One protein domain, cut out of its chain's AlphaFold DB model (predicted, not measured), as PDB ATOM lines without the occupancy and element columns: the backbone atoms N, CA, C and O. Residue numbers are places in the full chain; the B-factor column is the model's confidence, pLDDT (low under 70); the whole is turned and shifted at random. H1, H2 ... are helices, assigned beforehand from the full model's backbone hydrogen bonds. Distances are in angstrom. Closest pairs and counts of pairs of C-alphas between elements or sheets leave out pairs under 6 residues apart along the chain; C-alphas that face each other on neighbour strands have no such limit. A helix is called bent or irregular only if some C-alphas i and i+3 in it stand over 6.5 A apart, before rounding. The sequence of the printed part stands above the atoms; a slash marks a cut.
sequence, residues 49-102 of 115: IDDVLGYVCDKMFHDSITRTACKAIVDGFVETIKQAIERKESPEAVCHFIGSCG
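This is residues 49 to 102 of the 115 residues of a protein of Steinernema glaseri (UniProt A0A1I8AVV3). A hairpin of two helical lengths, H1 and H2a, lies side by side, and the long second helix then turns sharply into an arm, H2b, that leads away from the hairpin. After H2b the short helix H3 folds back, apart from both H1 and H2a, and the whole makes a hook with few contacts between its helices. The printed part has 54 residues with three named helices, H1, H2 and H3 in that order, and no named strand; the class is all helix. It is compact, with a radius of gyration of the C-alphas of 11.1 A, and spans 29 by 27 by 16 A.

H1, residues 49 to 60, is irregular, with C-alphas 54 and 57 lying 7.6 A apart. H2, residues 64 to 87, was assigned as one helix by its hydrogen bonds but is bent, with C-alphas 76 and 79 lying 8.6 A apart; its arms are H2a, residues 64 to 76, and H2b, residues 79 to 87. H1 and H2a form a helical hairpin: they touch, run opposite ways at a shallow tilt of 17 degrees, and their closest C-alphas, those of Cys 57 and Arg 67, are 5.6 A apart. The lines of H2a and H2b are about perpendicular, at 78 degrees. H1 and H2b are close but not clearly touching, their closest C-alphas being those of Ile 49 and Lys 82, at 7.1 A. H3, residues 91 to 97, is close to H2b but not clearly touching it; the closest C-alphas, those of Ala 84 and Val 94, are 6.9 A apart. H2b and H3 run opposite ways at a steep tilt of 49 degrees. H3 is apart from H1 and from H2a. In H2a, H2b and H3 every O i to N i+4 pair is within hydrogen-bond range, and in H1 6 of 8 are.

H1 begins at C-alpha 49, (200.189, 128.961, 189.598), and is 15.8 A long from first to last C-alpha. H2a begins at C-alpha 64, (184.385, 113.953, 181.954), and measures 17.9 A. H2b, from Glu 79 to Arg 87, measures 12.3 A. H3 measures 9.9 A and ends at C-alpha 97, (183.420, 131.505, 199.611).

The two C-alphas farthest apart are those of Ser 64 and Arg 87, at 30.9 A. The links H1 to H2 and H2 to H3 are both tight, with three residues each. The printed part has no cut. Its mean pLDDT is 90.2, and no printed residue is under 70.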
ATOM      1  N   ILE A  49     201.581 129.264 189.231       87.56
ATOM      2  CA  ILE A  49     200.189 128.961 189.598       87.56
ATOM      3  C   ILE A  49     199.332 128.814 188.331       87.56
ATOM      4  O   ILE A  49     198.557 127.870 188.237       87.56
ATOM      5  N   ASP A  50     199.518 129.680 187.330       89.00
ATOM      6  CA  ASP A  50     198.812 129.604 186.045       89.00
ATOM      7  C   ASP A  50     199.046 128.278 185.305       89.00
ATOM      8  O   ASP A  50     198.096 127.707 184.770       89.00
ATOM      9  N   ASP A  51     200.272 127.743 185.330       90.25
ATOM     10  CA  ASP A  51     200.549 126.423 184.752       90.25
ATOM     11  C   ASP A  51     199.744 125.338 185.477       90.25
ATOM     12  O   ASP A  51     199.074 124.534 184.832       90.25
ATOM     13  N   VAL A  52     199.774 125.339 186.817       91.31
ATOM     14  CA  VAL A  52     199.050 124.363 187.649       91.31
ATOM     15  C   VAL A  52     197.551 124.409 187.366       91.31
ATOM     16  O   VAL A  52     196.942 123.363 187.134       91.31
ATOM     17  N   LEU A  53     196.956 125.602 187.319       90.81
ATOM     18  CA  LEU A  53     195.533 125.772 187.006       90.81
ATOM     19  C   LEU A  53     195.173 125.193 185.628       90.81
ATOM     20  O   LEU A  53     194.097 124.619 185.471       90.81
ATOM     21  N   GLY A  54     196.091 125.267 184.659       88.62
ATOM     22  CA  GLY A  54     195.887 124.747 183.309       88.62
ATOM     23  C   GLY A  54     195.818 123.220 183.198       88.62
ATOM     24  O   GLY A  54     195.179 122.722 182.271       88.62
ATOM     25  N   TYR A  55     196.440 122.464 184.115       91.31
ATOM     26  CA  TYR A  55     196.473 120.992 184.038       91.31
ATOM     27  C   TYR A  55     195.891 120.259 185.250       91.31
ATOM     28  O   TYR A  55     195.659 119.050 185.159       91.31
ATOM     29  N   VAL A  56     195.639 120.928 186.380       92.19
ATOM     30  CA  VAL A  56     195.211 120.261 187.624       92.19
ATOM     31  C   VAL A  56     193.924 119.456 187.443       92.19
ATOM     32  O   VAL A  56     193.834 118.322 187.912       92.19
ATOM     33  N   CYS A  57     192.955 119.982 186.689       93.69
ATOM     34  CA  CYS A  57     191.687 119.297 186.452       93.69
ATOM     35  C   CYS A  57     191.852 118.042 185.589       93.69
ATOM     36  O   CYS A  57     191.221 117.023 185.862       93.69
ATOM     37  N   ASP A  58     192.706 118.095 184.564       92.62
ATOM     38  CA  ASP A  58     193.012 116.940 183.716       92.62
ATOM     39  C   ASP A  58     193.837 115.885 184.474       92.62
ATOM     40  O   ASP A  58     193.653 114.688 184.258       92.62
ATOM     41  N   LYS A  59     194.697 116.320 185.406       90.25
ATOM     42  CA  LYS A  59     195.501 115.442 186.263       90.25
ATOM     43  C   LYS A  59     194.659 114.731 187.326       90.25
ATOM     44  O   LYS A  59     194.883 113.552 187.588       90.25
ATOM     45  N   MET A  60     193.723 115.436 187.964       87.69
ATOM     46  CA  MET A  60     192.970 114.908 189.110       87.69
ATOM     47  C   MET A  60     191.699 114.144 188.728       87.69
ATOM     48  O   MET A  60     191.280 113.256 189.475       87.69
ATOM     49  N   PHE A  61     191.084 114.464 187.586       91.38
ATOM     50  CA  PHE A  61     189.778 113.928 187.207       91.38
ATOM     51  C   PHE A  61     189.807 113.262 185.824       91.38
ATOM     52  O   PHE A  61     189.912 113.904 184.776       91.38
ATOM     53  N   HIS A  62     189.655 111.935 185.815       89.06
ATOM     54  CA  HIS A  62     189.549 111.154 184.576       89.06
ATOM     55  C   HIS A  62     188.139 111.192 183.974       89.06
ATOM     56  O   HIS A  62     187.988 111.201 182.749       89.06
ATOM     57  N   ASP A  63     187.116 111.241 184.827       91.81
ATOM     58  CA  ASP A  63     185.720 111.333 184.416       91.81
ATOM     59  C   ASP A  63     185.412 112.710 183.801       91.81
ATOM     60  O   ASP A  63     185.884 113.747 184.273       91.81
ATOM     61  N   SER A  64     184.642 112.726 182.711       89.06
ATOM     62  CA  SER A  64     184.385 113.953 181.954       89.06
ATOM     63  C   SER A  64     183.531 114.957 182.722       89.06
ATOM     64  O   SER A  64     183.745 116.157 182.565       89.06
ATOM     65  N   ILE A  65     182.591 114.495 183.546       87.50
ATOM     66  CA  ILE A  65     181.662 115.359 184.277       87.50
ATOM     67  C   ILE A  65     182.419 116.086 185.387       87.50
ATOM     68  O   ILE A  65     182.408 117.315 185.448       87.50
ATOM     69  N   THR A  66     183.149 115.334 186.211       88.50
ATOM     70  CA  THR A  66     183.956 115.897 187.308       88.50
ATOM     71  C   THR A  66     185.062 116.820 186.799       88.50
ATOM     72  O   THR A  66     185.286 117.885 187.372       88.50
ATOM     73  N   ARG A  67     185.693 116.482 185.668       92.19
ATOM     74  CA  ARG A  67     186.683 117.352 185.025       92.19
ATOM     75  C   ARG A  67     186.071 118.657 184.523       92.19
ATOM     76  O   ARG A  67     186.670 119.710 184.721       92.19
ATOM     77  N   THR A  68     184.899 118.612 183.891       91.31
ATOM     78  CA  THR A  68     184.200 119.829 183.449       91.31
ATOM     79  C   THR A  68     183.801 120.701 184.639       91.31
ATOM     80  O   THR A  68     184.006 121.911 184.588       91.31
ATOM     81  N   ALA A  69     183.301 120.105 185.725       88.69
ATOM     82  CA  ALA A  69     182.980 120.835 186.951       88.69
ATOM     83  C   ALA A  69     184.224 121.499 187.569       88.69
ATOM     84  O   ALA A  69     184.184 122.678 187.911       88.69
ATOM     85  N   CYS A  70     185.351 120.780 187.631       93.94
ATOM     86  CA  CYS A  70     186.633 121.338 188.061       93.94
ATOM     87  C   CYS A  70     187.045 122.539 187.203       93.94
ATOM     88  O   CYS A  70     187.353 123.597 187.746       93.94
ATOM     89  N   LYS A  71     186.993 122.409 185.868       93.88
ATOM     90  CA  LYS A  71     187.347 123.503 184.949       93.88
ATOM     91  C   LYS A  71     186.442 124.716 185.143       93.88
ATOM     92  O   LYS A  71     186.947 125.823 185.226       93.88
ATOM     93  N   ALA A  72     185.137 124.514 185.327       91.62
ATOM     94  CA  ALA A  72     184.210 125.607 185.612       91.62
ATOM     95  C   ALA A  72     184.564 126.368 186.905       91.62
ATOM     96  O   ALA A  72     184.476 127.595 186.934       91.62
ATOM     97  N   ILE A  73     184.997 125.660 187.956       90.75
ATOM     98  CA  ILE A  73     185.453 126.278 189.210       90.75
ATOM     99  C   ILE A  73     186.774 127.020 188.989       90.75
ATOM    100  O   ILE A  73     186.900 128.179 189.375       90.75
ATOM    101  N   VAL A  74     187.756 126.376 188.356       93.38
ATOM    102  CA  VAL A  74     189.068 126.985 188.111       93.38
ATOM    103  C   VAL A  74     188.927 128.235 187.247       93.38
ATOM    104  O   VAL A  74     189.350 129.300 187.679       93.38
ATOM    105  N   ASP A  75     188.264 128.136 186.094       93.06
ATOM    106  CA  ASP A  75     188.114 129.228 185.129       93.06
ATOM    107  C   ASP A  75     187.265 130.384 185.683       93.06
ATOM    108  O   ASP A  75     187.547 131.553 185.413       93.06
ATOM    109  N   GLY A  76     186.237 130.079 186.482       91.00
ATOM    110  CA  GLY A  76     185.366 131.088 187.092       91.00
ATOM    111  C   GLY A  76     186.011 131.844 188.256       91.00
ATOM    112  O   GLY A  76     185.629 132.981 188.533       91.00
ATOM    113  N   PHE A  77     186.993 131.234 188.928       92.56
ATOM    114  CA  PHE A  77     187.545 131.740 190.187       92.56
ATOM    115  C   PHE A  77     189.076 131.854 190.198       92.56
ATOM    116  O   PHE A  77     189.648 132.011 191.274       92.56
ATOM    117  N   VAL A  78     189.741 131.861 189.033       92.00
ATOM    118  CA  VAL A  78     191.212 131.948 188.879       92.00
ATOM    119  C   VAL A  78     191.848 132.951 189.846       92.00
ATOM    120  O   VAL A  78     192.715 132.596 190.643       92.00
ATOM    121  N   GLU A  79     191.388 134.203 189.821       93.56
ATOM    122  CA  GLU A  79     191.965 135.279 190.637       93.56
ATOM    123  C   GLU A  79     191.686 135.114 192.135       93.56
ATOM    124  O   GLU A  79     192.496 135.517 192.969       93.56
ATOM    125  N   THR A  80     190.561 134.489 192.489       91.56
ATOM    126  CA  THR A  80     190.238 134.158 193.885       91.56
ATOM    127  C   THR A  80     191.150 133.040 194.381       91.56
ATOM    128  O   THR A  80     191.709 133.141 195.468       91.56
ATOM    129  N   ILE A  81     191.361 132.008 193.562       92.00
ATOM    130  CA  ILE A  81     192.221 130.866 193.880       92.00
ATOM    131  C   ILE A  81     193.674 131.320 194.056       92.00
ATOM    132  O   ILE A  81     194.315 130.947 195.038       92.00
ATOM    133  N   LYS A  82     194.188 132.174 193.163       92.38
ATOM    134  CA  LYS A  82     195.534 132.761 193.289       92.38
ATOM    135  C   LYS A  82     195.703 133.503 194.614       92.38
ATOM    136  O   LYS A  82     196.626 133.208 195.371       92.38
ATOM    137  N   GLN A  83     194.773 134.403 194.932       92.50
ATOM    138  CA  GLN A  83     194.800 135.151 196.192       92.50
ATOM    139  C   GLN A  83     194.684 134.239 197.416       92.50
ATOM    140  O   GLN A  83     195.360 134.471 198.417       92.50
ATOM    141  N   ALA A  84     193.851 133.201 197.349       90.69
ATOM    142  CA  ALA A  84     193.698 132.237 198.430       90.69
ATOM    143  C   ALA A  84     195.005 131.483 198.713       90.69
ATOM    144  O   ALA A  84     195.377 131.313 199.875       90.69
ATOM    145  N   ILE A  85     195.745 131.095 197.669       89.62
ATOM    146  CA  ILE A  85     197.060 130.447 197.798       89.62
ATOM    147  C   ILE A  85     198.072 131.404 198.438       89.62
ATOM    148  O   ILE A  85     198.768 131.022 199.381       89.62
ATOM    149  N   GLU A  86     198.126 132.660 197.987       90.19
ATOM    150  CA  GLU A  86     199.007 133.685 198.568       90.19
ATOM    151  C   GLU A  86     198.703 133.934 200.053       90.19
ATOM    152  O   GLU A  86     199.614 134.096 200.871       90.19
ATOM    153  N   ARG A  87     197.415 133.922 200.413       92.38
ATOM    154  CA  ARG A  87     196.917 134.090 201.786       92.38
ATOM    155  C   ARG A  87     196.974 132.811 202.620       92.38
ATOM    156  O   ARG A  87     196.763 132.889 203.829       92.38
ATOM    157  N   LYS A  88     197.297 131.665 202.010       89.81
ATOM    158  CA  LYS A  88     197.294 130.330 202.633       89.81
ATOM    159  C   LYS A  88     195.944 129.983 203.265       89.81
ATOM    160  O   LYS A  88     195.885 129.442 204.370       89.81
ATOM    161  N   GLU A  89     194.864 130.338 202.580       92.56
ATOM    162  CA  GLU A  89     193.514 129.978 203.005       92.56
ATOM    163  C   GLU A  89     193.277 128.473 202.853       92.56
ATOM    164  O   GLU A  89     193.887 127.808 202.012       92.56
ATOM    165  N   SER A  90     192.400 127.920 203.696       93.12
ATOM    166  CA  SER A  90     192.084 126.496 203.625       93.12
ATOM    167  C   SER A  90     191.167 126.204 202.427       93.12
ATOM    168  O   SER A  90     190.306 127.030 202.103       93.12
ATOM    169  N   PRO A  91     191.295 125.030 201.784       91.94
ATOM    170  CA  PRO A  91     190.428 124.617 200.679       91.94
ATOM    171  C   PRO A  91     188.934 124.744 200.991       91.94
ATOM    172  O   PRO A  91     188.151 125.177 200.150       91.94
ATOM    173  N   GLU A  92     188.536 124.415 202.218       90.69
ATOM    174  CA  GLU A  92     187.151 124.484 202.677       90.69
ATOM    175  C   GLU A  92     186.653 125.927 202.733       90.69
ATOM    176  O   GLU A  92     185.547 126.209 202.277       90.69
ATOM    177  N   ALA A  93     187.467 126.854 203.249       90.69
ATOM    178  CA  ALA A  93     187.110 128.267 203.321       90.69
ATOM    179  C   ALA A  93     186.923 128.863 201.918       90.69
ATOM    180  O   ALA A  93     185.940 129.561 201.668       90.69
ATOM    181  N   VAL A  94     187.818 128.517 200.989       91.44
ATOM    182  CA  VAL A  94     187.736 128.939 199.585       91.44
ATOM    183  C   VAL A  94     186.478 128.377 198.928       91.44
ATOM    184  O   VAL A  94     185.720 129.119 198.312       91.44
ATOM    185  N   CYS A  95     186.197 127.087 199.100       92.19
ATOM    186  CA  CYS A  95     185.028 126.451 198.494       92.19
ATOM    187  C   CYS A  95     183.697 126.901 199.106       92.19
ATOM    188  O   CYS A  95     182.680 126.920 198.408       92.19
ATOM    189  N   HIS A  96     183.697 127.314 200.376       89.69
ATOM    190  CA  HIS A  96     182.572 128.019 200.986       89.69
ATOM    191  C   HIS A  96     182.387 129.416 200.396       89.69
ATOM    192  O   HIS A  96     181.265 129.791 200.064       89.69
ATOM    193  N   PHE A  97     183.471 130.171 200.212       87.88
ATOM    194  CA  PHE A  97     183.420 131.505 199.611       87.88
ATOM    195  C   PHE A  97     182.942 131.473 198.150       87.88
ATOM    196  O   PHE A  97     182.136 132.304 197.740       87.88
ATOM    197  N   ILE A  98     183.386 130.474 197.387       85.38
ATOM    198  CA  ILE A  98     182.950 130.203 196.010       85.38
ATOM    199  C   ILE A  98     181.475 129.755 195.956       85.38
ATOM    200  O   ILE A  98     180.837 129.827 194.906       85.38
ATOM    201  N   GLY A  99     180.910 129.298 197.079       84.31
ATOM    202  CA  GLY A  99     179.532 128.810 197.174       84.31
ATOM    203  C   GLY A  99     179.346 127.362 196.711       84.31
ATOM    204  O   GLY A  99     178.218 126.878 196.661       84.31
ATOM    205  N   SER A 100     180.431 126.644 196.393       84.00
ATOM    206  CA  SER A 100     180.378 125.208 196.073       84.00
ATOM    207  C   SER A 100     180.152 124.342 197.312       84.00
ATOM    208  O   SER A 100     179.580 123.261 197.211       84.00
ATOM    209  N   CYS A 101     180.575 124.823 198.482       84.75
ATOM    210  CA  CYS A 101     180.247 124.235 199.773       84.75
ATOM    211  C   CYS A 101     179.238 125.141 200.486       84.75
ATOM    212  O   CYS A 101     179.556 126.259 200.883       84.75
ATOM    213  N   GLY A 102     178.009 124.663 200.658       72.88
ATOM    214  CA  GLY A 102     176.975 125.323 201.450       72.88
ATOM    215  C   GLY A 102     176.500 124.406 202.568       72.88
ATOM    216  O   GLY A 102     176.546 123.180 202.434       72.88
TER     217      GLY A 102